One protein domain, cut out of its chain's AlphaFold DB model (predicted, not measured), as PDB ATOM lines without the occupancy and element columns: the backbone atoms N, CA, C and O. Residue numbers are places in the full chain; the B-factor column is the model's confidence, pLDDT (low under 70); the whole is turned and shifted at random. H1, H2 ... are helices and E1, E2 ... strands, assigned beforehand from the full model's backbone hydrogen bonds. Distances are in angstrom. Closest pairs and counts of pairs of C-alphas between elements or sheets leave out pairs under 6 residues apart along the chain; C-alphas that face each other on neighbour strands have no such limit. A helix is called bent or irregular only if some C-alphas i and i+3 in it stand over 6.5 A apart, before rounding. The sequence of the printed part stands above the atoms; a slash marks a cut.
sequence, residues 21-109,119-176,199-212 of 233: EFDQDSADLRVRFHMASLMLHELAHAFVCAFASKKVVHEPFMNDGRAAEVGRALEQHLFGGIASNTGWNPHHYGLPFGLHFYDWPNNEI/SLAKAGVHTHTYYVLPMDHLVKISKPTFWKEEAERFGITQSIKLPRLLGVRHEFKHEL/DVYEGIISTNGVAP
ATOM      1  N   GLU A  21      88.688 109.042 138.975       54.72
ATOM      2  CA  GLU A  21      87.907 110.172 138.483       54.72
ATOM      3  C   GLU A  21      88.899 111.054 137.731       54.72
ATOM      4  O   GLU A  21      89.786 111.674 138.319       54.72
ATOM      5  N   PHE A  22      88.865 110.955 136.402       66.00
ATOM      6  CA  PHE A  22      89.797 111.671 135.568       66.00
ATOM      7  C   PHE A  22      89.372 113.118 135.671       66.00
ATOM      8  O   PHE A  22      88.197 113.439 135.482       66.00
ATOM      9  N   ASP A  23      90.323 113.985 135.984       78.31
ATOM     10  CA  ASP A  23      90.074 115.409 135.924       78.31
ATOM     11  C   ASP A  23      89.764 115.789 134.468       78.31
ATOM     12  O   ASP A  23      90.656 115.881 133.614       78.31
ATOM     13  N   GLN A  24      88.469 115.927 134.184       80.69
ATOM     14  CA  GLN A  24      87.954 116.169 132.845       80.69
ATOM     15  C   GLN A  24      88.469 117.503 132.305       80.69
ATOM     16  O   GLN A  24      88.822 117.583 131.131       80.69
ATOM     17  N   ASP A  25      88.597 118.517 133.162       82.88
ATOM     18  CA  ASP A  25      89.049 119.846 132.760       82.88
ATOM     19  C   ASP A  25      90.496 119.809 132.244       82.88
ATOM     20  O   ASP A  25      90.807 120.404 131.206       82.88
ATOM     21  N   SER A  26      91.392 119.057 132.897       84.44
ATOM     22  CA  SER A  26      92.750 118.881 132.372       84.44
ATOM     23  C   SER A  26      92.802 117.996 131.129       84.44
ATOM     24  O   SER A  26      93.626 118.252 130.245       84.44
ATOM     25  N   ALA A  27      91.939 116.981 131.022       85.38
ATOM     26  CA  ALA A  27      91.845 116.153 129.820       85.38
ATOM     27  C   ALA A  27      91.384 116.977 128.611       85.38
ATOM     28  O   ALA A  27      91.998 116.896 127.543       85.38
ATOM     29  N   ASP A  28      90.380 117.828 128.798       85.94
ATOM     30  CA  ASP A  28      89.873 118.757 127.793       85.94
ATOM     31  C   ASP A  28      90.935 119.778 127.387       85.94
ATOM     32  O   ASP A  28      91.091 120.072 126.201       85.94
ATOM     33  N   LEU A  29      91.714 120.299 128.339       89.00
ATOM     34  CA  LEU A  29      92.805 121.224 128.032       89.00
ATOM     35  C   LEU A  29      93.882 120.568 127.154       89.00
ATOM     36  O   LEU A  29      94.334 121.173 126.177       89.00
ATOM     37  N   ARG A  30      94.257 119.316 127.450       90.50
ATOM     38  CA  ARG A  30      95.185 118.534 126.615       90.50
ATOM     39  C   ARG A  30      94.617 118.285 125.222       90.50
ATOM     40  O   ARG A  30      95.343 118.448 124.244       90.50
ATOM     41  N   VAL A  31      93.330 117.948 125.119       88.81
ATOM     42  CA  VAL A  31      92.637 117.769 123.830       88.81
ATOM     43  C   VAL A  31      92.661 119.060 123.019       88.81
ATOM     44  O   VAL A  31      93.042 119.028 121.854       88.81
ATOM     45  N   ARG A  32      92.316 120.205 123.620       90.88
ATOM     46  CA  ARG A  32      92.319 121.507 122.932       90.88
ATOM     47  C   ARG A  32      93.694 121.843 122.369       90.88
ATOM     48  O   ARG A  32      93.788 122.241 121.213       90.88
ATOM     49  N   PHE A  33      94.748 121.653 123.162       92.19
ATOM     50  CA  PHE A  33      96.111 121.879 122.692       92.19
ATOM     51  C   PHE A  33      96.501 120.913 121.569       92.19
ATOM     52  O   PHE A  33      96.996 121.349 120.533       92.19
ATOM     53  N   HIS A  34      96.244 119.615 121.742       90.62
ATOM     54  CA  HIS A  34      96.599 118.612 120.742       90.62
ATOM     55  C   HIS A  34      95.862 118.843 119.415       90.62
ATOM     56  O   HIS A  34      96.484 118.826 118.357       90.62
ATOM     57  N   MET A  35      94.566 119.162 119.466       90.88
ATOM     58  CA  MET A  35      93.780 119.516 118.283       90.88
ATOM     59  C   MET A  35      94.279 120.807 117.630       90.88
ATOM     60  O   MET A  35      94.343 120.868 116.409       90.88
ATOM     61  N   ALA A  36      94.683 121.819 118.404       92.50
ATOM     62  CA  ALA A  36      95.281 123.031 117.846       92.50
ATOM     63  C   ALA A  36      96.619 122.747 117.136       92.50
ATOM     64  O   ALA A  36      96.854 123.285 116.054       92.50
ATOM     65  N   SER A  37      97.461 121.868 117.698       91.94
ATOM     66  CA  SER A  37      98.697 121.399 117.046       91.94
ATOM     67  C   SER A  37      98.389 120.676 115.735       91.94
ATOM     68  O   SER A  37      98.965 121.007 114.705       91.94
ATOM     69  N   LEU A  38      97.406 119.767 115.739       90.94
ATOM     70  CA  LEU A  38      96.970 119.057 114.534       90.94
ATOM     71  C   LEU A  38      96.382 120.002 113.479       90.94
ATOM     72  O   LEU A  38      96.665 119.861 112.298       90.94
ATOM     73  N   MET A  39      95.599 121.006 113.873       94.88
ATOM     74  CA  MET A  39      95.081 121.999 112.928       94.88
ATOM     75  C   MET A  39      96.210 122.789 112.263       94.88
ATOM     76  O   MET A  39      96.160 123.032 111.062       94.88
ATOM     77  N   LEU A  40      97.231 123.181 113.028       92.62
ATOM     78  CA  LEU A  40      98.423 123.849 112.508       92.62
ATOM     79  C   LEU A  40      99.209 122.936 111.555       92.62
ATOM     80  O   LEU A  40      99.650 123.386 110.498       92.62
ATOM     81  N   HIS A  41      99.345 121.664 111.919       92.81
ATOM     82  CA  HIS A  41      99.976 120.635 111.105       92.81
ATOM     83  C   HIS A  41      99.280 120.495 109.743       92.81
ATOM     84  O   HIS A  41      99.906 120.676 108.699       92.81
ATOM     85  N   GLU A  42      97.965 120.276 109.739       92.81
ATOM     86  CA  GLU A  42      97.180 120.125 108.508       92.81
ATOM     87  C   GLU A  42      97.076 121.430 107.705       92.81
ATOM     88  O   GLU A  42      96.970 121.412 106.478       92.81
ATOM     89  N   LEU A  43      97.157 122.591 108.364       92.56
ATOM     90  CA  LEU A  43      97.209 123.883 107.680       92.56
ATOM     91  C   LEU A  43      98.488 124.029 106.841       92.56
ATOM     92  O   LEU A  43      98.438 124.629 105.766       92.56
ATOM     93  N   ALA A  44      99.614 123.463 107.288       89.00
ATOM     94  CA  ALA A  44     100.846 123.431 106.501       89.00
ATOM     95  C   ALA A  44     100.647 122.643 105.199       89.00
ATOM     96  O   ALA A  44     100.997 123.128 104.118       89.00
ATOM     97  N   HIS A  45     100.013 121.470 105.295       87.12
ATOM     98  CA  HIS A  45      99.651 120.648 104.139       87.12
ATOM     99  C   HIS A  45      98.716 121.401 103.196       87.12
ATOM    100  O   HIS A  45      98.983 121.502 101.997       87.12
ATOM    101  N   ALA A  46      97.662 122.016 103.738       88.50
ATOM    102  CA  ALA A  46      96.711 122.806 102.964       88.50
ATOM    103  C   ALA A  46      97.387 123.976 102.233       88.50
ATOM    104  O   ALA A  46      97.080 124.229 101.066       88.50
ATOM    105  N   PHE A  47      98.337 124.660 102.879       87.00
ATOM    106  CA  PHE A  47      99.108 125.735 102.259       87.00
ATOM    107  C   PHE A  47      99.935 125.217 101.077       87.00
ATOM    108  O   PHE A  47      99.859 125.772  99.980       87.00
ATOM    109  N   VAL A  48     100.669 124.115 101.250       83.25
ATOM    110  CA  VAL A  48     101.425 123.496 100.149       83.25
ATOM    111  C   VAL A  48     100.492 123.102  99.003       83.25
ATOM    112  O   VAL A  48     100.785 123.410  97.848       83.25
ATOM    113  N   CYS A  49      99.346 122.486  99.296       82.56
ATOM    114  CA  CYS A  49      98.368 122.108  98.278       82.56
ATOM    115  C   CYS A  49      97.768 123.311  97.538       82.56
ATOM    116  O   CYS A  49      97.525 123.212  96.337       82.56
ATOM    117  N   ALA A  50      97.535 124.434  98.222       85.44
ATOM    118  CA  ALA A  50      96.943 125.630  97.627       85.44
ATOM    119  C   ALA A  50      97.895 126.354  96.661       85.44
ATOM    120  O   ALA A  50      97.447 126.910  95.659       85.44
ATOM    121  N   PHE A  51      99.199 126.347  96.951       81.69
ATOM    122  CA  PHE A  51     100.207 127.070  96.165       81.69
ATOM    123  C   PHE A  51     101.017 126.180  95.216       81.69
ATOM    124  O   PHE A  51     101.785 126.686  94.392       81.69
ATOM    125  N   ALA A  52     100.851 124.860  95.280       77.31
ATOM    126  CA  ALA A  52     101.479 123.962  94.330       77.31
ATOM    127  C   ALA A  52     100.784 124.028  92.962       77.31
ATOM    128  O   ALA A  52      99.606 123.719  92.810       77.31
ATOM    129  N   SER A  53     101.551 124.362  91.922       63.19
ATOM    130  CA  SER A  53     101.070 124.429  90.532       63.19
ATOM    131  C   SER A  53     100.679 123.067  89.939       63.19
ATOM    132  O   SER A  53     100.048 123.003  88.884       63.19
ATOM    133  N   LYS A  54     101.069 121.967  90.595       67.75
ATOM    134  CA  LYS A  54     100.765 120.580  90.226       67.75
ATOM    135  C   LYS A  54     100.533 119.760  91.489       67.75
ATOM    136  O   LYS A  54     101.077 120.085  92.541       67.75
ATOM    137  N   LYS A  55      99.788 118.655  91.365       64.69
ATOM    138  CA  LYS A  55      99.616 117.681  92.450       64.69
ATOM    139  C   LYS A  55     100.990 117.238  92.962       64.69
ATOM    140  O   LYS A  55     101.754 116.608  92.231       64.69
ATOM    141  N   VAL A  56     101.290 117.592  94.204       62.84
ATOM    142  CA  VAL A  56     102.527 117.215  94.887       62.84
ATOM    143  C   VAL A  56     102.432 115.727  95.218       62.84
ATOM    144  O   VAL A  56     101.573 115.312  95.987       62.84
ATOM    145  N   VAL A  57     103.260 114.906  94.566       60.50
ATOM    146  CA  VAL A  57     103.319 113.448  94.810       60.50
ATOM    147  C   VAL A  57     104.132 113.135  96.071       60.50
ATOM    148  O   VAL A  57     103.884 112.134  96.735       60.50
ATOM    149  N   HIS A  58     105.088 114.001  96.407       62.72
ATOM    150  CA  HIS A  58     105.925 113.900  97.596       62.72
ATOM    151  C   HIS A  58     106.072 115.276  98.226       62.72
ATOM    152  O   HIS A  58     106.418 116.226  97.523       62.72
ATOM    153  N   GLU A  59     105.828 115.370  99.527       68.06
ATOM    154  CA  GLU A  59     105.994 116.609 100.280       68.06
ATOM    155  C   GLU A  59     107.429 117.163 100.202       68.06
ATOM    156  O   GLU A  59     108.382 116.408  99.970       68.06
ATOM    157  N   PRO A  60     107.614 118.487 100.362       69.25
ATOM    158  CA  PRO A  60     108.939 119.087 100.370       69.25
ATOM    159  C   PRO A  60     109.719 118.709 101.636       69.25
ATOM    160  O   PRO A  60     109.175 118.628 102.738       69.25
ATOM    161  N   PHE A  61     111.032 118.551 101.488       68.88
ATOM    162  CA  PHE A  61     111.939 118.545 102.632       68.88
ATOM    163  C   PHE A  61     112.119 119.972 103.150       68.88
ATOM    164  O   PHE A  61     112.324 120.897 102.365       68.88
ATOM    165  N   MET A  62     112.098 120.136 104.469       65.81
ATOM    166  CA  MET A  62     112.276 121.427 105.132       65.81
ATOM    167  C   MET A  62     113.537 121.398 106.004       65.81
ATOM    168  O   MET A  62     113.758 120.431 106.729       65.81
ATOM    169  N   ASN A  63     114.343 122.464 105.940       57.44
ATOM    170  CA  ASN A  63     115.492 122.732 106.823       57.44
ATOM    171  C   ASN A  63     116.509 121.575 106.965       57.44
ATOM    172  O   ASN A  63     116.738 121.086 108.069       57.44
ATOM    173  N   ASP A  64     117.055 121.084 105.841       52.88
ATOM    174  CA  ASP A  64     117.931 119.892 105.769       52.88
ATOM    175  C   ASP A  64     117.361 118.631 106.460       52.88
ATOM    176  O   ASP A  64     118.069 117.648 106.690       52.88
ATOM    177  N   GLY A  65     116.056 118.639 106.753       52.56
ATOM    178  CA  GLY A  65     115.355 117.593 107.469       52.56
ATOM    179  C   GLY A  65     115.439 116.260 106.742       52.56
ATOM    180  O   GLY A  65     115.422 116.181 105.514       52.56
ATOM    181  N   ARG A  66     115.520 115.180 107.521       58.75
ATOM    182  CA  ARG A  66     115.677 113.827 106.982       58.75
ATOM    183  C   ARG A  66     114.362 113.156 106.594       58.75
ATOM    184  O   ARG A  66     114.414 112.036 106.134       58.75
ATOM    185  N   ALA A  67     113.210 113.784 106.810       64.25
ATOM    186  CA  ALA A  67     111.900 113.249 106.447       64.25
ATOM    187  C   ALA A  67     111.060 114.365 105.815       64.25
ATOM    188  O   ALA A  67     111.074 115.496 106.300       64.25
ATOM    189  N   ALA A  68     110.356 114.038 104.734       71.50
ATOM    190  CA  ALA A  68     109.457 114.953 104.041       71.50
ATOM    191  C   ALA A  68     108.067 114.900 104.691       71.50
ATOM    192  O   ALA A  68     107.268 114.022 104.370       71.50
ATOM    193  N   GLU A  69     107.844 115.787 105.661       78.12
ATOM    194  CA  GLU A  69     106.554 116.003 106.322       78.12
ATOM    195  C   GLU A  69     106.472 117.483 106.746       78.12
ATOM    196  O   GLU A  69     107.162 117.909 107.682       78.12
ATOM    197  N   VAL A  70     105.728 118.301 105.995       82.06
ATOM    198  CA  VAL A  70     105.742 119.767 106.167       82.06
ATOM    199  C   VAL A  70     105.018 120.221 107.438       82.06
ATOM    200  O   VAL A  70     105.444 121.197 108.060       82.06
ATOM    201  N   GLY A  71     103.985 119.496 107.874       87.81
ATOM    202  CA  GLY A  71     103.266 119.760 109.119       87.81
ATOM    203  C   GLY A  71     104.162 119.573 110.343       87.81
ATOM    204  O   GLY A  71     104.272 120.466 111.179       87.81
ATOM    205  N   ARG A  72     104.906 118.467 110.407       85.38
ATOM    206  CA  ARG A  72     105.906 118.174 111.438       85.38
ATOM    207  C   ARG A  72     107.045 119.175 111.403       85.38
ATOM    208  O   ARG A  72     107.522 119.583 112.455       85.38
ATOM    209  N   ALA A  73     107.497 119.587 110.220       82.81
ATOM    210  CA  ALA A  73     108.524 120.618 110.123       82.81
ATOM    211  C   ALA A  73     108.046 121.956 110.714       82.81
ATOM    212  O   ALA A  73     108.810 122.623 111.414       82.81
ATOM    213  N   LEU A  74     106.784 122.327 110.474       87.69
ATOM    214  CA  LEU A  74     106.176 123.527 111.044       87.69
ATOM    215  C   LEU A  74     106.004 123.419 112.566       87.69
ATOM    216  O   LEU A  74     106.393 124.338 113.287       87.69
ATOM    217  N   GLU A  75     105.478 122.296 113.059       91.12
ATOM    218  CA  GLU A  75     105.351 122.015 114.496       91.12
ATOM    219  C   GLU A  75     106.719 122.085 115.195       91.12
ATOM    220  O   GLU A  75     106.876 122.811 116.176       91.12
ATOM    221  N   GLN A  76     107.741 121.420 114.646       87.31
ATOM    222  CA  GLN A  76     109.107 121.449 115.177       87.31
ATOM    223  C   GLN A  76     109.677 122.874 115.196       87.31
ATOM    224  O   GLN A  76     110.346 123.253 116.156       87.31
ATOM    225  N   HIS A  77     109.420 123.680 114.162       87.12
ATOM    226  CA  HIS A  77     109.893 125.062 114.101       87.12
ATOM    227  C   HIS A  77     109.230 125.961 115.157       87.12
ATOM    228  O   HIS A  77     109.910 126.771 115.787       87.12
ATOM    229  N   LEU A  78     107.917 125.822 115.355       90.50
ATOM    230  CA  LEU A  78     107.146 126.662 116.273       90.50
ATOM    231  C   LEU A  78     107.318 126.243 117.736       90.50
ATOM    232  O   LEU A  78     107.558 127.088 118.596       90.50
ATOM    233  N   PHE A  79     107.214 124.947 118.014       91.25
ATOM    234  CA  PHE A  79     107.195 124.400 119.369       91.25
ATOM    235  C   PHE A  79     108.563 123.896 119.835       91.25
ATOM    236  O   PHE A  79     108.769 123.688 121.031       91.25
ATOM    237  N   GLY A  80     109.520 123.704 118.923       87.38
ATOM    238  CA  GLY A  80     110.805 123.085 119.244       87.38
ATOM    239  C   GLY A  80     110.701 121.584 119.522       87.38
ATOM    240  O   GLY A  80     111.588 121.047 120.180       87.38
ATOM    241  N   GLY A  81     109.621 120.933 119.085       88.00
ATOM    242  CA  GLY A  81     109.329 119.516 119.291       88.00
ATOM    243  C   GLY A  81     107.920 119.168 118.803       88.00
ATOM    244  O   GLY A  81     107.110 120.058 118.552       88.00
ATOM    245  N   ILE A  82     107.613 117.878 118.695       88.19
ATOM    246  CA  ILE A  82     106.294 117.372 118.298       88.19
ATOM    247  C   ILE A  82     105.547 116.870 119.520       88.19
ATOM    248  O   ILE A  82     105.988 115.906 120.141       88.19
ATOM    249  N   ALA A  83     104.414 117.487 119.850       90.81
ATOM    250  CA  ALA A  83     103.567 117.037 120.947       90.81
ATOM    251  C   ALA A  83     102.668 115.864 120.525       90.81
ATOM    252  O   ALA A  83     101.958 115.930 119.521       90.81
ATOM    253  N   SER A  84     102.656 114.807 121.330       86.81
ATOM    254  CA  SER A  84     101.891 113.586 121.098       86.81
ATOM    255  C   SER A  84     101.203 113.101 122.376       86.81
ATOM    256  O   SER A  84     101.558 113.488 123.496       86.81
ATOM    257  N   ASN A  85     100.175 112.271 122.211       84.62
ATOM    258  CA  ASN A  85      99.420 111.711 123.322       84.62
ATOM    259  C   ASN A  85     100.217 110.645 124.077       84.62
ATOM    260  O   ASN A  85     100.918 109.819 123.501       84.62
ATOM    261  N   THR A  86     100.096 110.649 125.403       79.19
ATOM    262  CA  THR A  86     100.668 109.587 126.234       79.19
ATOM    263  C   THR A  86      99.589 108.555 126.511       79.19
ATOM    264  O   THR A  86      98.637 108.839 127.230       79.19
ATOM    265  N   GLY A  87      99.741 107.360 125.941       67.19
ATOM    266  CA  GLY A  87      98.799 106.258 126.122       67.19
ATOM    267  C   GLY A  87      97.480 106.435 125.362       67.19
ATOM    268  O   GLY A  87      97.029 107.540 125.063       67.19
ATOM    269  N   TRP A  88      96.846 105.306 125.051       59.09
ATOM    270  CA  TRP A  88      95.556 105.260 124.370       59.09
ATOM    271  C   TRP A  88      94.516 104.664 125.317       59.09
ATOM    272  O   TRP A  88      94.748 103.597 125.884       59.09
ATOM    273  N   ASN A  89      93.388 105.347 125.517       64.19
ATOM    274  CA  ASN A  89      92.272 104.809 126.293       64.19
ATOM    275  C   ASN A  89      91.111 104.476 125.342       64.19
ATOM    276  O   ASN A  89      90.459 105.399 124.854       64.19
ATOM    277  N   PRO A  90      90.801 103.191 125.092       61.69
ATOM    278  CA  PRO A  90      89.709 102.812 124.191       61.69
ATOM    279  C   PRO A  90      88.316 103.179 124.732       61.69
ATOM    280  O   PRO A  90      87.338 103.123 123.991       61.69
ATOM    281  N   HIS A  91      88.208 103.546 126.011       60.75
ATOM    282  CA  HIS A  91      86.952 103.874 126.686       60.75
ATOM    283  C   HIS A  91      86.790 105.368 126.990       60.75
ATOM    284  O   HIS A  91      85.764 105.760 127.542       60.75
ATOM    285  N   HIS A  92      87.773 106.204 126.646       63.78
ATOM    286  CA  HIS A  92      87.734 107.633 126.933       63.78
ATOM    287  C   HIS A  92      88.241 108.436 125.733       63.78
ATOM    288  O   HIS A  92      89.411 108.346 125.376       63.78
ATOM    289  N   TYR A  93      87.365 109.248 125.135       63.34
ATOM    290  CA  TYR A  93      87.687 110.064 123.955       63.34
ATOM    291  C   TYR A  93      88.609 111.258 124.252       63.34
ATOM    292  O   TYR A  93      89.181 111.837 123.333       63.34
ATOM    293  N   GLY A  94      88.747 111.648 125.522       69.38
ATOM    294  CA  GLY A  94      89.720 112.658 125.940       69.38
ATOM    295  C   GLY A  94      91.154 112.127 126.007       69.38
ATOM    296  O   GLY A  94      91.409 110.946 125.787       69.38
ATOM    297  N   LEU A  95      92.091 112.997 126.389       80.31
ATOM    298  CA  LEU A  95      93.490 112.639 126.648       80.31
ATOM    299  C   LEU A  95      93.735 112.571 128.166       80.31
ATOM    300  O   LEU A  95      94.171 113.562 128.749       80.31
ATOM    301  N   PRO A  96      93.432 111.457 128.858       75.75
ATOM    302  CA  PRO A  96      93.432 111.420 130.323       75.75
ATOM    303  C   PRO A  96      94.828 111.352 130.956       75.75
ATOM    304  O   PRO A  96      94.999 111.839 132.067       75.75
ATOM    305  N   PHE A  97      95.825 110.774 130.280       79.25
ATOM    306  CA  PHE A  97      97.092 110.408 130.933       79.25
ATOM    307  C   PHE A  97      98.227 111.419 130.750       79.25
ATOM    308  O   PHE A  97      99.161 111.431 131.546       79.25
ATOM    309  N   GLY A  98      98.157 112.278 129.733       85.19
ATOM    310  CA  GLY A  98      99.158 113.318 129.515       85.19
ATOM    311  C   GLY A  98      99.549 113.498 128.056       85.19
ATOM    312  O   GLY A  98      99.076 112.805 127.154       85.19
ATOM    313  N   LEU A  99     100.449 114.451 127.848       89.56
ATOM    314  CA  LEU A  99     101.116 114.708 126.582       89.56
ATOM    315  C   LEU A  99     102.623 114.575 126.804       89.56
ATOM    316  O   LEU A  99     103.140 114.933 127.862       89.56
ATOM    317  N   HIS A 100     103.315 114.082 125.793       88.50
ATOM    318  CA  HIS A 100     104.766 114.120 125.725       88.50
ATOM    319  C   HIS A 100     105.173 114.793 124.421       88.50
ATOM    320  O   HIS A 100     104.342 115.000 123.539       88.50
ATOM    321  N   PHE A 101     106.440 115.150 124.283       89.81
ATOM    322  CA  PHE A 101     106.960 115.657 123.029       89.81
ATOM    323  C   PHE A 101     108.365 115.152 122.746       89.81
ATOM    324  O   PHE A 101     109.101 114.777 123.654       89.81
ATOM    325  N   TYR A 102     108.731 115.126 121.475       83.31
ATOM    326  CA  TYR A 102     110.014 114.606 121.016       83.31
ATOM    327  C   TYR A 102     110.535 115.425 119.838       83.31
ATOM    328  O   TYR A 102     109.801 116.197 119.225       83.31
ATOM    329  N   ASP A 103     111.810 115.245 119.509       78.44
ATOM    330  CA  ASP A 103     112.399 115.861 118.327       78.44
ATOM    331  C   ASP A 103     112.054 115.090 117.059       78.44
ATOM    332  O   ASP A 103     112.320 113.893 116.947       78.44
ATOM    333  N   TRP A 104     111.495 115.797 116.083       74.38
ATOM    334  CA  TRP A 104     111.341 115.300 114.726       74.38
ATOM    335  C   TRP A 104     112.475 115.806 113.840       74.38
ATOM    336  O   TRP A 104     112.756 117.006 113.845       74.38
ATOM    337  N   PRO A 105     113.084 114.979 112.975       65.56
ATOM    338  CA  PRO A 105     113.131 113.529 112.844       65.56
ATOM    339  C   PRO A 105     113.108 112.573 114.049       65.56
ATOM    340  O   PRO A 105     114.169 112.493 114.658       65.56
ATOM    341  N   ASN A 106     112.080 111.761 114.346       58.12
ATOM    342  CA  ASN A 106     112.300 110.559 115.190       58.12
ATOM    343  C   ASN A 106     112.408 109.295 114.308       58.12
ATOM    344  O   ASN A 106     112.265 109.398 113.088       58.12
ATOM    345  N   ASN A 107     112.817 108.147 114.859       50.34
ATOM    346  CA  ASN A 107     112.949 106.883 114.115       50.34
ATOM    347  C   ASN A 107     111.684 106.015 114.274       50.34
ATOM    348  O   ASN A 107     111.672 104.884 113.812       50.34
ATOM    349  N   GLU A 108     110.608 106.527 114.886       48.06
ATOM    350  CA  GLU A 108     109.310 105.836 114.992       48.06
ATOM    351  C   GLU A 108     108.473 105.948 113.709       48.06
ATOM    352  O   GLU A 108     107.249 105.815 113.742       48.06
ATOM    353  N   ILE A 109     109.099 106.214 112.561       50.50
ATOM    354  CA  ILE A 109     108.403 106.259 111.274       50.50
ATOM    355  C   ILE A 109     108.065 104.814 110.890       50.50
ATOM    356  O   ILE A 109     108.757 104.159 110.117       50.50
ATOM    357  N   SER A 119     121.839 110.534 108.718       43.09
ATOM    358  CA  SER A 119     121.622 110.911 110.134       43.09
ATOM    359  C   SER A 119     122.512 110.130 111.127       43.09
ATOM    360  O   SER A 119     123.165 109.174 110.722       43.09
ATOM    361  N   LEU A 120     122.506 110.487 112.425       42.94
ATOM    362  CA  LEU A 120     123.150 109.737 113.533       42.94
ATOM    363  C   LEU A 120     122.701 108.267 113.630       42.94
ATOM    364  O   LEU A 120     123.474 107.418 114.063       42.94
ATOM    365  N   ALA A 121     121.495 107.952 113.148       46.75
ATOM    366  CA  ALA A 121     121.032 106.575 113.002       46.75
ATOM    367  C   ALA A 121     121.885 105.793 111.983       46.75
ATOM    368  O   ALA A 121     122.089 104.597 112.146       46.75
ATOM    369  N   LYS A 122     122.462 106.464 110.973       44.38
ATOM    370  CA  LYS A 122     123.456 105.846 110.081       44.38
ATOM    371  C   LYS A 122     124.771 105.551 110.811       44.38
ATOM    372  O   LYS A 122     125.438 104.601 110.450       44.38
ATOM    373  N   ALA A 123     125.106 106.285 111.873       42.50
ATOM    374  CA  ALA A 123     126.275 106.020 112.722       42.50
ATOM    375  C   ALA A 123     126.024 104.957 113.821       42.50
ATOM    376  O   ALA A 123     126.841 104.813 114.727       42.50
ATOM    377  N   GLY A 124     124.901 104.225 113.768       47.72
ATOM    378  CA  GLY A 124     124.595 103.114 114.679       47.72
ATOM    379  C   GLY A 124     124.045 103.511 116.054       47.72
ATOM    380  O   GLY A 124     123.836 102.642 116.895       47.72
ATOM    381  N   VAL A 125     123.780 104.801 116.301       50.47
ATOM    382  CA  VAL A 125     123.221 105.280 117.576       50.47
ATOM    383  C   VAL A 125     121.742 105.626 117.404       50.47
ATOM    384  O   VAL A 125     121.384 106.637 116.795       50.47
ATOM    385  N   HIS A 126     120.871 104.795 117.976       59.06
ATOM    386  CA  HIS A 126     119.416 104.925 117.874       59.06
ATOM    387  C   HIS A 126     118.802 105.228 119.243       59.06
ATOM    388  O   HIS A 126     118.346 104.331 119.951       59.06
ATOM    389  N   THR A 127     118.777 106.506 119.624       57.97
ATOM    390  CA  THR A 127     118.101 106.945 120.852       57.97
ATOM    391  C   THR A 127     117.031 107.989 120.563       57.97
ATOM    392  O   THR A 127     117.207 108.864 119.714       57.97
ATOM    393  N   HIS A 128     115.916 107.902 121.287       67.69
ATOM    394  CA  HIS A 128     114.860 108.913 121.294       67.69
ATOM    395  C   HIS A 128     114.612 109.389 122.701       67.69
ATOM    396  O   HIS A 128     114.493 108.580 123.612       67.69
ATOM    397  N   THR A 129     114.528 110.705 122.864       72.94
ATOM    398  CA  THR A 129     114.174 111.311 124.142       72.94
ATOM    399  C   THR A 129     112.775 111.896 124.029       72.94
ATOM    400  O   THR A 129     112.534 112.748 123.174       72.94
ATOM    401  N   TYR A 130     111.873 111.431 124.886       80.50
ATOM    402  CA  TYR A 130     110.509 111.930 125.004       80.50
ATOM    403  C   TYR A 130     110.422 112.754 126.274       80.50
ATOM    404  O   TYR A 130     110.705 112.257 127.358       80.50
ATOM    405  N   TYR A 131     110.035 114.011 126.148       86.12
ATOM    406  CA  TYR A 131     109.873 114.925 127.263       86.12
ATOM    407  C   TYR A 131     108.415 114.974 127.685       86.12
ATOM    408  O   TYR A 131     107.522 115.033 126.843       86.12
ATOM    409  N   VAL A 132     108.158 114.980 128.987       88.31
ATOM    410  CA  VAL A 132     106.804 115.206 129.497       88.31
ATOM    411  C   VAL A 132     106.408 116.651 129.205       88.31
ATOM    412  O   VAL A 132     107.175 117.566 129.499       88.31
ATOM    413  N   LEU A 133     105.210 116.870 128.657       90.62
ATOM    414  CA  LEU A 133     104.662 118.211 128.483       90.62
ATOM    415  C   LEU A 133     103.933 118.641 129.769       90.62
ATOM    416  O   LEU A 133     102.889 118.067 130.092       90.62
ATOM    417  N   PRO A 134     104.437 119.642 130.518       90.50
ATOM    418  CA  PRO A 134     103.830 120.039 131.783       90.50
ATOM    419  C   PRO A 134     102.461 120.694 131.579       90.50
ATOM    420  O   PRO A 134     102.296 121.555 130.713       90.50
ATOM    421  N   MET A 135     101.493 120.362 132.436       89.44
ATOM    422  CA  MET A 135     100.160 120.981 132.410       89.44
ATOM    423  C   MET A 135     100.209 122.498 132.615       89.44
ATOM    424  O   MET A 135      99.457 123.221 131.963       89.44
ATOM    425  N   ASP A 136     101.134 122.993 133.440       90.62
ATOM    426  CA  ASP A 136     101.323 124.431 133.667       90.62
ATOM    427  C   ASP A 136     101.645 125.186 132.375       90.62
ATOM    428  O   ASP A 136     101.194 126.317 132.184       90.62
ATOM    429  N   HIS A 137     102.372 124.546 131.453       91.69
ATOM    430  CA  HIS A 137     102.644 125.122 130.142       91.69
ATOM    431  C   HIS A 137     101.352 125.259 129.325       91.69
ATOM    432  O   HIS A 137     101.099 126.324 128.769       91.69
ATOM    433  N   LEU A 138     100.491 124.235 129.320       92.44
ATOM    434  CA  LEU A 138      99.194 124.275 128.630       92.44
ATOM    435  C   LEU A 138      98.263 125.346 129.212       92.44
ATOM    436  O   LEU A 138      97.627 126.105 128.478       92.44
ATOM    437  N   VAL A 139      98.212 125.448 130.541       92.81
ATOM    438  CA  VAL A 139      97.440 126.483 131.237       92.81
ATOM    439  C   VAL A 139      97.968 127.868 130.872       92.81
ATOM    440  O   VAL A 139      97.176 128.759 130.575       92.81
ATOM    441  N   LYS A 140      99.291 128.058 130.847       93.31
ATOM    442  CA  LYS A 140      99.926 129.326 130.471       93.31
ATOM    443  C   LYS A 140      99.529 129.766 129.060       93.31
ATOM    444  O   LYS A 140      98.992 130.861 128.913       93.31
ATOM    445  N   ILE A 141      99.723 128.917 128.051       92.44
ATOM    446  CA  ILE A 141      99.437 129.265 126.646       92.44
ATOM    447  C   ILE A 141      97.937 129.435 126.367       92.44
ATOM    448  O   ILE A 141      97.556 130.143 125.438       92.44
ATOM    449  N   SER A 142      97.068 128.820 127.177       91.44
ATOM    450  CA  SER A 142      95.616 128.984 127.043       91.44
ATOM    451  C   SER A 142      95.118 130.368 127.475       91.44
ATOM    452  O   SER A 142      94.002 130.760 127.131       91.44
ATOM    453  N   LYS A 143      95.925 131.124 128.233       92.69
ATOM    454  CA  LYS A 143      95.519 132.422 128.772       92.69
ATOM    455  C   LYS A 143      95.719 133.530 127.736       92.69
ATOM    456  O   LYS A 143      96.801 133.637 127.163       92.69
ATOM    457  N   PRO A 144      94.750 134.448 127.563       93.12
ATOM    458  CA  PRO A 144      94.918 135.606 126.681       93.12
ATOM    459  C   PRO A 144      96.119 136.493 127.042       93.12
ATOM    460  O   PRO A 144      96.696 137.132 126.166       93.12
ATOM    461  N   THR A 145      96.500 136.534 128.323       93.75
ATOM    462  CA  THR A 145      97.644 137.318 128.810       93.75
ATOM    463  C   THR A 145      98.962 136.838 128.213       93.75
ATOM    464  O   THR A 145      99.780 137.668 127.841       93.75
ATOM    465  N   PHE A 146      99.142 135.525 128.028       94.00
ATOM    466  CA  PHE A 146     100.330 134.979 127.370       94.00
ATOM    467  C   PHE A 146     100.500 135.553 125.959       94.00
ATOM    468  O   PHE A 146     101.581 136.010 125.594       94.00
ATOM    469  N   TRP A 147      99.418 135.589 125.180       93.19
ATOM    470  CA  TRP A 147      99.469 136.072 123.801       93.19
ATOM    471  C   TRP A 147      99.784 137.566 123.720       93.19
ATOM    472  O   TRP A 147     100.633 137.963 122.926       93.19
ATOM    473  N   LYS A 148      99.169 138.375 124.589       92.94
ATOM    474  CA  LYS A 148      99.358 139.835 124.609       92.94
ATOM    475  C   LYS A 148     100.696 140.277 125.198       92.94
ATOM    476  O   LYS A 148     101.289 141.241 124.737       92.94
ATOM    477  N   GLU A 149     101.160 139.620 126.257       91.44
ATOM    478  CA  GLU A 149     102.296 140.118 127.045       91.44
ATOM    479  C   GLU A 149     103.604 139.390 126.738       91.44
ATOM    480  O   GLU A 149     104.675 139.989 126.854       91.44
ATOM    481  N   GLU A 150     103.535 138.120 126.332       91.56
ATOM    482  CA  GLU A 150     104.716 137.320 126.013       91.56
ATOM    483  C   GLU A 150     104.883 137.134 124.507       91.56
ATOM    484  O   GLU A 150     105.907 137.536 123.958       91.56
ATOM    485  N   ALA A 151     103.878 136.583 123.820       91.62
ATOM    486  CA  ALA A 151     104.010 136.221 122.411       91.62
ATOM    487  C   ALA A 151     104.188 137.448 121.499       91.62
ATOM    488  O   ALA A 151     105.066 137.440 120.636       91.62
ATOM    489  N   GLU A 152     103.414 138.518 121.710       92.19
ATOM    490  CA  GLU A 152     103.572 139.786 120.978       92.19
ATOM    491  C   GLU A 152     104.899 140.492 121.301       92.19
ATOM    492  O   GLU A 152     105.488 141.133 120.431       92.19
ATOM    493  N   ARG A 153     105.401 140.359 122.535       89.44
ATOM    494  CA  ARG A 153     106.582 141.096 123.008       89.44
ATOM    495  C   ARG A 153     107.906 140.413 122.676       89.44
ATOM    496  O   ARG A 153     108.865 141.086 122.308       89.44
ATOM    497  N   PHE A 154     107.976 139.097 122.850       88.94
ATOM    498  CA  PHE A 154     109.192 138.294 122.681       88.94
ATOM    499  C   PHE A 154     109.169 137.439 121.408       88.94
ATOM    500  O   PHE A 154     110.153 136.771 121.095       88.94
ATOM    501  N   GLY A 155     108.062 137.474 120.662       90.12
ATOM    502  CA  GLY A 155     107.837 136.665 119.473       90.12
ATOM    503  C   GLY A 155     107.201 135.311 119.798       90.12
ATOM    504  O   GLY A 155     107.530 134.652 120.790       90.12
ATOM    505  N   ILE A 156     106.297 134.874 118.917       86.81
ATOM    506  CA  ILE A 156     105.524 133.631 119.071       86.81
ATOM    507  C   ILE A 156     106.458 132.418 119.148       86.81
ATOM    508  O   ILE A 156     106.360 131.628 120.081       86.81
ATOM    509  N   THR A 157     107.405 132.310 118.212       84.25
ATOM    510  CA  THR A 157     108.343 131.179 118.089       84.25
ATOM    511  C   THR A 157     109.238 130.981 119.303       84.25
ATOM    512  O   THR A 157     109.685 129.867 119.543       84.25
ATOM    513  N   GLN A 158     109.536 132.031 120.068       86.00
ATOM    514  CA  GLN A 158     110.332 131.896 121.286       86.00
ATOM    515  C   GLN A 158     109.455 131.610 122.507       86.00
ATOM    516  O   GLN A 158     109.865 130.857 123.388       86.00
ATOM    517  N   SER A 159     108.252 132.185 122.551       88.75
ATOM    518  CA  SER A 159     107.369 132.131 123.720       88.75
ATOM    519  C   SER A 159     106.618 130.803 123.850       88.75
ATOM    520  O   SER A 159     106.328 130.377 124.966       88.75
ATOM    521  N   ILE A 160     106.305 130.142 122.728       91.00
ATOM    522  CA  ILE A 160     105.493 128.911 122.697       91.00
ATOM    523  C   ILE A 160     106.316 127.614 122.718       91.00
ATOM    524  O   ILE A 160     105.757 126.522 122.621       91.00
ATOM    525  N   LYS A 161     107.645 127.705 122.841       91.88
ATOM    526  CA  LYS A 161     108.511 126.521 122.881       91.88
ATOM    527  C   LYS A 161     108.155 125.607 124.049       91.88
ATOM    528  O   LYS A 161     107.956 126.067 125.176       91.88
ATOM    529  N   LEU A 162     108.149 124.306 123.777       90.12
ATOM    530  CA  LEU A 162     107.855 123.291 124.778       90.12
ATOM    531  C   LEU A 162     109.033 123.166 125.758       90.12
ATOM    532  O   LEU A 162     110.194 123.116 125.338       90.12
ATOM    533  N   PRO A 163     108.763 123.125 127.074       89.31
ATOM    534  CA  PRO A 163     109.811 123.132 128.084       89.31
ATOM    535  C   PRO A 163     110.408 121.728 128.269       89.31
ATOM    536  O   PRO A 163     109.716 120.785 128.648       89.31
ATOM    537  N   ARG A 164     111.717 121.588 128.037       85.00
ATOM    538  CA  ARG A 164     112.472 120.332 128.213       85.00
ATOM    539  C   ARG A 164     112.883 120.151 129.673       85.00
ATOM    540  O   ARG A 164     114.017 120.436 130.029       85.00
ATOM    541  N   LEU A 165     111.929 119.764 130.523       80.75
ATOM    542  CA  LEU A 165     112.164 119.615 131.968       80.75
ATOM    543  C   LEU A 165     112.569 118.192 132.369       80.75
ATOM    544  O   LEU A 165     113.531 118.012 133.105       80.75
ATOM    545  N   LEU A 166     111.802 117.197 131.916       78.94
ATOM    546  CA  LEU A 166     112.002 115.788 132.250       78.94
ATOM    547  C   LEU A 166     111.827 114.953 130.987       78.94
ATOM    548  O   LEU A 166     110.739 114.939 130.407       78.94
ATOM    549  N   GLY A 167     112.901 114.292 130.572       78.50
ATOM    550  CA  GLY A 167     112.966 113.426 129.405       78.50
ATOM    551  C   GLY A 167     113.139 111.959 129.783       78.50
ATOM    552  O   GLY A 167     113.804 111.626 130.759       78.50
ATOM    553  N   VAL A 168     112.581 111.061 128.981       73.12
ATOM    554  CA  VAL A 168     112.861 109.627 129.027       73.12
ATOM    555  C   VAL A 168     113.532 109.248 127.717       73.12
ATOM    556  O   VAL A 168     112.971 109.464 126.642       73.12
ATOM    557  N   ARG A 169     114.748 108.711 127.805       72.75
ATOM    558  CA  ARG A 169     115.531 108.244 126.667       72.75
ATOM    559  C   ARG A 169     115.321 106.748 126.475       72.75
ATOM    560  O   ARG A 169     115.647 105.948 127.349       72.75
ATOM    561  N   HIS A 170     114.820 106.398 125.302       63.34
ATOM    562  CA  HIS A 170     114.634 105.034 124.842       63.34
ATOM    563  C   HIS A 170     115.675 104.705 123.779       63.34
ATOM    564  O   HIS A 170     115.856 105.453 122.814       63.34
ATOM    565  N   GLU A 171     116.347 103.573 123.958       60.19
ATOM    566  CA  GLU A 171     117.205 102.975 122.944       60.19
ATOM    567  C   GLU A 171     116.368 102.029 122.081       60.19
ATOM    568  O   GLU A 171     115.685 101.138 122.591       60.19
ATOM    569  N   PHE A 172     116.407 102.231 120.768       53.88
ATOM    570  CA  PHE A 172     115.682 101.393 119.823       53.88
ATOM    571  C   PHE A 172     116.661 100.484 119.094       53.88
ATOM    572  O   PHE A 172     117.608 100.947 118.465       53.88
ATOM    573  N   LYS A 173     116.403  99.174 119.120       49.38
ATOM    574  CA  LYS A 173     117.073  98.242 118.210       49.38
ATOM    575  C   LYS A 173     116.410  98.372 116.848       49.38
ATOM    576  O   LYS A 173     115.321  97.837 116.654       49.38
ATOM    577  N   HIS A 174     117.041  99.097 115.933       49.19
ATOM    578  CA  HIS A 174     116.560  99.195 114.563       49.19
ATOM    579  C   HIS A 174     117.468  98.397 113.627       49.19
ATOM    580  O   HIS A 174     118.688  98.534 113.669       49.19
ATOM    581  N   GLU A 175     116.873  97.576 112.767       44.78
ATOM    582  CA  GLU A 175     117.529  97.132 111.540       44.78
ATOM    583  C   GLU A 175     117.428  98.272 110.520       44.78
ATOM    584  O   GLU A 175     116.324  98.745 110.237       44.78
ATOM    585  N   LEU A 176     118.567  98.745 110.003       44.19
ATOM    586  CA  LEU A 176     118.602  99.728 108.917       44.19
ATOM    587  C   LEU A 176     117.759  99.213 107.745       44.19
ATOM    588  O   LEU A 176     117.966  98.096 107.265       44.19
ATOM    589  N   ASP A 199     122.139 111.659 131.215       46.84
ATOM    590  CA  ASP A 199     122.318 113.053 131.621       46.84
ATOM    591  C   ASP A 199     121.235 113.406 132.651       46.84
ATOM    592  O   ASP A 199     120.288 114.146 132.392       46.84
ATOM    593  N   VAL A 200     121.346 112.837 133.857       43.94
ATOM    594  CA  VAL A 200     120.426 113.081 134.978       43.94
ATOM    595  C   VAL A 200     120.432 114.570 135.350       43.94
ATOM    596  O   VAL A 200     119.409 115.101 135.774       43.94
ATOM    597  N   TYR A 201     121.553 115.265 135.116       39.69
ATOM    598  CA  TYR A 201     121.673 116.720 135.265       39.69
ATOM    599  C   TYR A 201     120.829 117.518 134.256       39.69
ATOM    600  O   TYR A 201     120.436 118.639 134.567       39.69
ATOM    601  N   GLU A 202     120.499 116.943 133.096       49.12
ATOM    602  CA  GLU A 202     119.578 117.517 132.102       49.12
ATOM    603  C   GLU A 202     118.134 117.011 132.281       49.12
ATOM    604  O   GLU A 202     117.260 117.292 131.462       49.12
ATOM    605  N   GLY A 203     117.870 116.244 133.348       54.06
ATOM    606  CA  GLY A 203     116.560 115.658 133.610       54.06
ATOM    607  C   GLY A 203     116.207 114.506 132.668       54.06
ATOM    608  O   GLY A 203     115.027 114.290 132.413       54.06
ATOM    609  N   ILE A 204     117.182 113.768 132.122       52.03
ATOM    610  CA  ILE A 204     116.929 112.649 131.199       52.03
ATOM    611  C   ILE A 204     117.132 111.298 131.903       52.03
ATOM    612  O   ILE A 204     118.210 111.001 132.417       52.03
ATOM    613  N   ILE A 205     116.106 110.444 131.886       57.75
ATOM    614  CA  ILE A 205     116.128 109.080 132.439       57.75
ATOM    615  C   ILE A 205     116.299 108.078 131.292       57.75
ATOM    616  O   ILE A 205     115.479 108.054 130.381       57.75
ATOM    617  N   SER A 206     117.327 107.227 131.329       56.06
ATOM    618  CA  SER A 206     117.483 106.131 130.356       56.06
ATOM    619  C   SER A 206     116.683 104.898 130.780       56.06
ATOM    620  O   SER A 206     116.704 104.521 131.951       56.06
ATOM    621  N   THR A 207     116.007 104.233 129.838       52.31
ATOM    622  CA  THR A 207     115.292 102.969 130.102       52.31
ATOM    623  C   THR A 207     116.177 101.725 129.999       52.31
ATOM    624  O   THR A 207     115.662 100.607 130.047       52.31
ATOM    625  N   ASN A 208     117.494 101.879 129.841       49.25
ATOM    626  CA  ASN A 208     118.407 100.752 129.645       49.25
ATOM    627  C   ASN A 208     118.345  99.779 130.839       49.25
ATOM    628  O   ASN A 208     118.737 100.111 131.954       49.25
ATOM    629  N   GLY A 209     117.824  98.570 130.598       40.66
ATOM    630  CA  GLY A 209     117.674  97.514 131.609       40.66
ATOM    631  C   GLY A 209     116.331  97.479 132.352       40.66
ATOM    632  O   GLY A 209     116.140  96.600 133.193       40.66
ATOM    633  N   VAL A 210     115.383  98.371 132.044       41.97
ATOM    634  CA  VAL A 210     114.007  98.270 132.557       41.97
ATOM    635  C   VAL A 210     113.257  97.222 131.735       41.97
ATOM    636  O   VAL A 210     113.275  97.263 130.505       41.97
ATOM    637  N   ALA A 211     112.625  96.252 132.405       33.72
ATOM    638  CA  ALA A 211     111.839  95.226 131.727       33.72
ATOM    639  C   ALA A 211     110.762  95.896 130.849       33.72
ATOM    640  O   ALA A 211     110.078  96.799 131.342       33.72
ATOM    641  N   PRO A 212     110.606  95.490 129.576       40.34
ATOM    642  CA  PRO A 212     109.563  96.045 128.727       40.34
ATOM    643  C   PRO A 212     108.208  95.839 129.407       40.34
ATOM    644  O   PRO A 212     107.920  94.755 129.924       40.34
TER     645      PRO A 212
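What this domain is: This is residues 21 to 109, 119 to 176 and 199 to 212 of the 233 residues of an uncharacterized protein of Aureobasidium subglaciale (strain EXF-2481) (UniProt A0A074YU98). One long helix, H1, makes a long side of the domain, and a strongly twisted sheet of five strands meets it with its E1 and E2 end, while E3, E4 and E5 lead away from the helix. H2 packs on the later half of H1 next to E1, and the short helices H3, H4 and H5 form a cluster off the sheet, joined to the rest where H3 meets H1 and H5 meets H2. The printed part has 161 residues with five named helices and five named strands, in the order H1 H2 E1 E2 E3 H3 H4 H5 E4 E5, and its class is mixed, helices and strands. The sheet's order is E1, E2, E3, E4, E5, and it is mixed, with E4 and E5 parallel and the other neighbours antiparallel. The whole is compact, with a radius of gyration of the C-alphas of 17.5 A and spans of 49 by 45 by 37 A.

How they stand to each other: H1, residues 24 to 51, touches H2, residues 70 to 79, with its residues 37 to 45 alone; the closest C-alphas are those of His 41 and Gly 71, 3.9 A apart. The two stand at a steep tilt of 50 degrees and run opposite ways. E1, residues 82 to 85, and E2, residues 99 to 102, are a hairpin, antiparallel at 145 degrees, with N 84 and O 100 2.8 A apart, within hydrogen-bond range. E2 is antiparallel to E3, residues 127 to 132, with N 101 and O 131 at 2.8 A. E3 is antiparallel to E4, residues 167 to 171, with N 130 and O 168 at 2.9 A. E4 is parallel to E5, residues 204 to 206, at 29 degrees, with N 169 and O 205 at 2.8 A. H1 is on this sheet, in two layers, a helix on one face of a sheet; its residues 27 to 38 come within 10 A of E1 and E2, and the closest C-alphas of H1 and E1 are those of His 34 and Ala 83, 7.1 A apart. H2 only grazes the sheet with its residues 71 to 79. H3, residues 135 to 142, touches H1 at residues 26 to 33 alone, at a steep tilt of 55 degrees, the same way; the closest C-alphas are those of Leu 29 and Leu 138, 7.1 A apart. H3 and H4, residues 144 to 154, are close but not clearly touching, with Lys 140 and Phe 146 closest at 6.5 A between C-alphas, and are about perpendicular at 86 degrees. H4 and H5, residues 156 to 159, touch only at the corner, the C-alphas of Ala 151 and Ser 159 being closest at 5.5 A. H5 touches H2, the closest C-alphas being those of Leu 78 and Thr 157, 5.0 A apart. In H1, H2 and H3 every O i to N i+4 pair is within hydrogen-bond range, in H4 4 of 7 are, and H5 is too short for such a pair.

Where its parts are: H1 begins with C-alpha 24 at (87.954, 116.169, 132.845) and ends with C-alpha 51 at (100.207, 127.070, 96.165), 40.2 A away. H2 is 14.1 A long, E3 16.4 A, H4 15.1 A and E4 13.0 A. H4 is neither bent nor irregular, but only just: C-alphas 148 and 151 are 6.3 A apart. E5 ends with C-alpha 206 at (117.483, 106.131, 130.356).

The domain as a whole: The C-alphas of Ser 53 and Gly 209 are the two farthest apart, at 51.8 A. Residues 110 to 118 and 177 to 198 are not printed, with gaps of 14.1 A and 26.6 A between the C-alphas on either side. The links H1 to H2 and E1 to E2 are long, and residues 50 to 55 stand free. The mean pLDDT of the printed part is 75.0, and 61 residues are under 70, among them residues 53 to 67, 119 to 128 and 199 to 212.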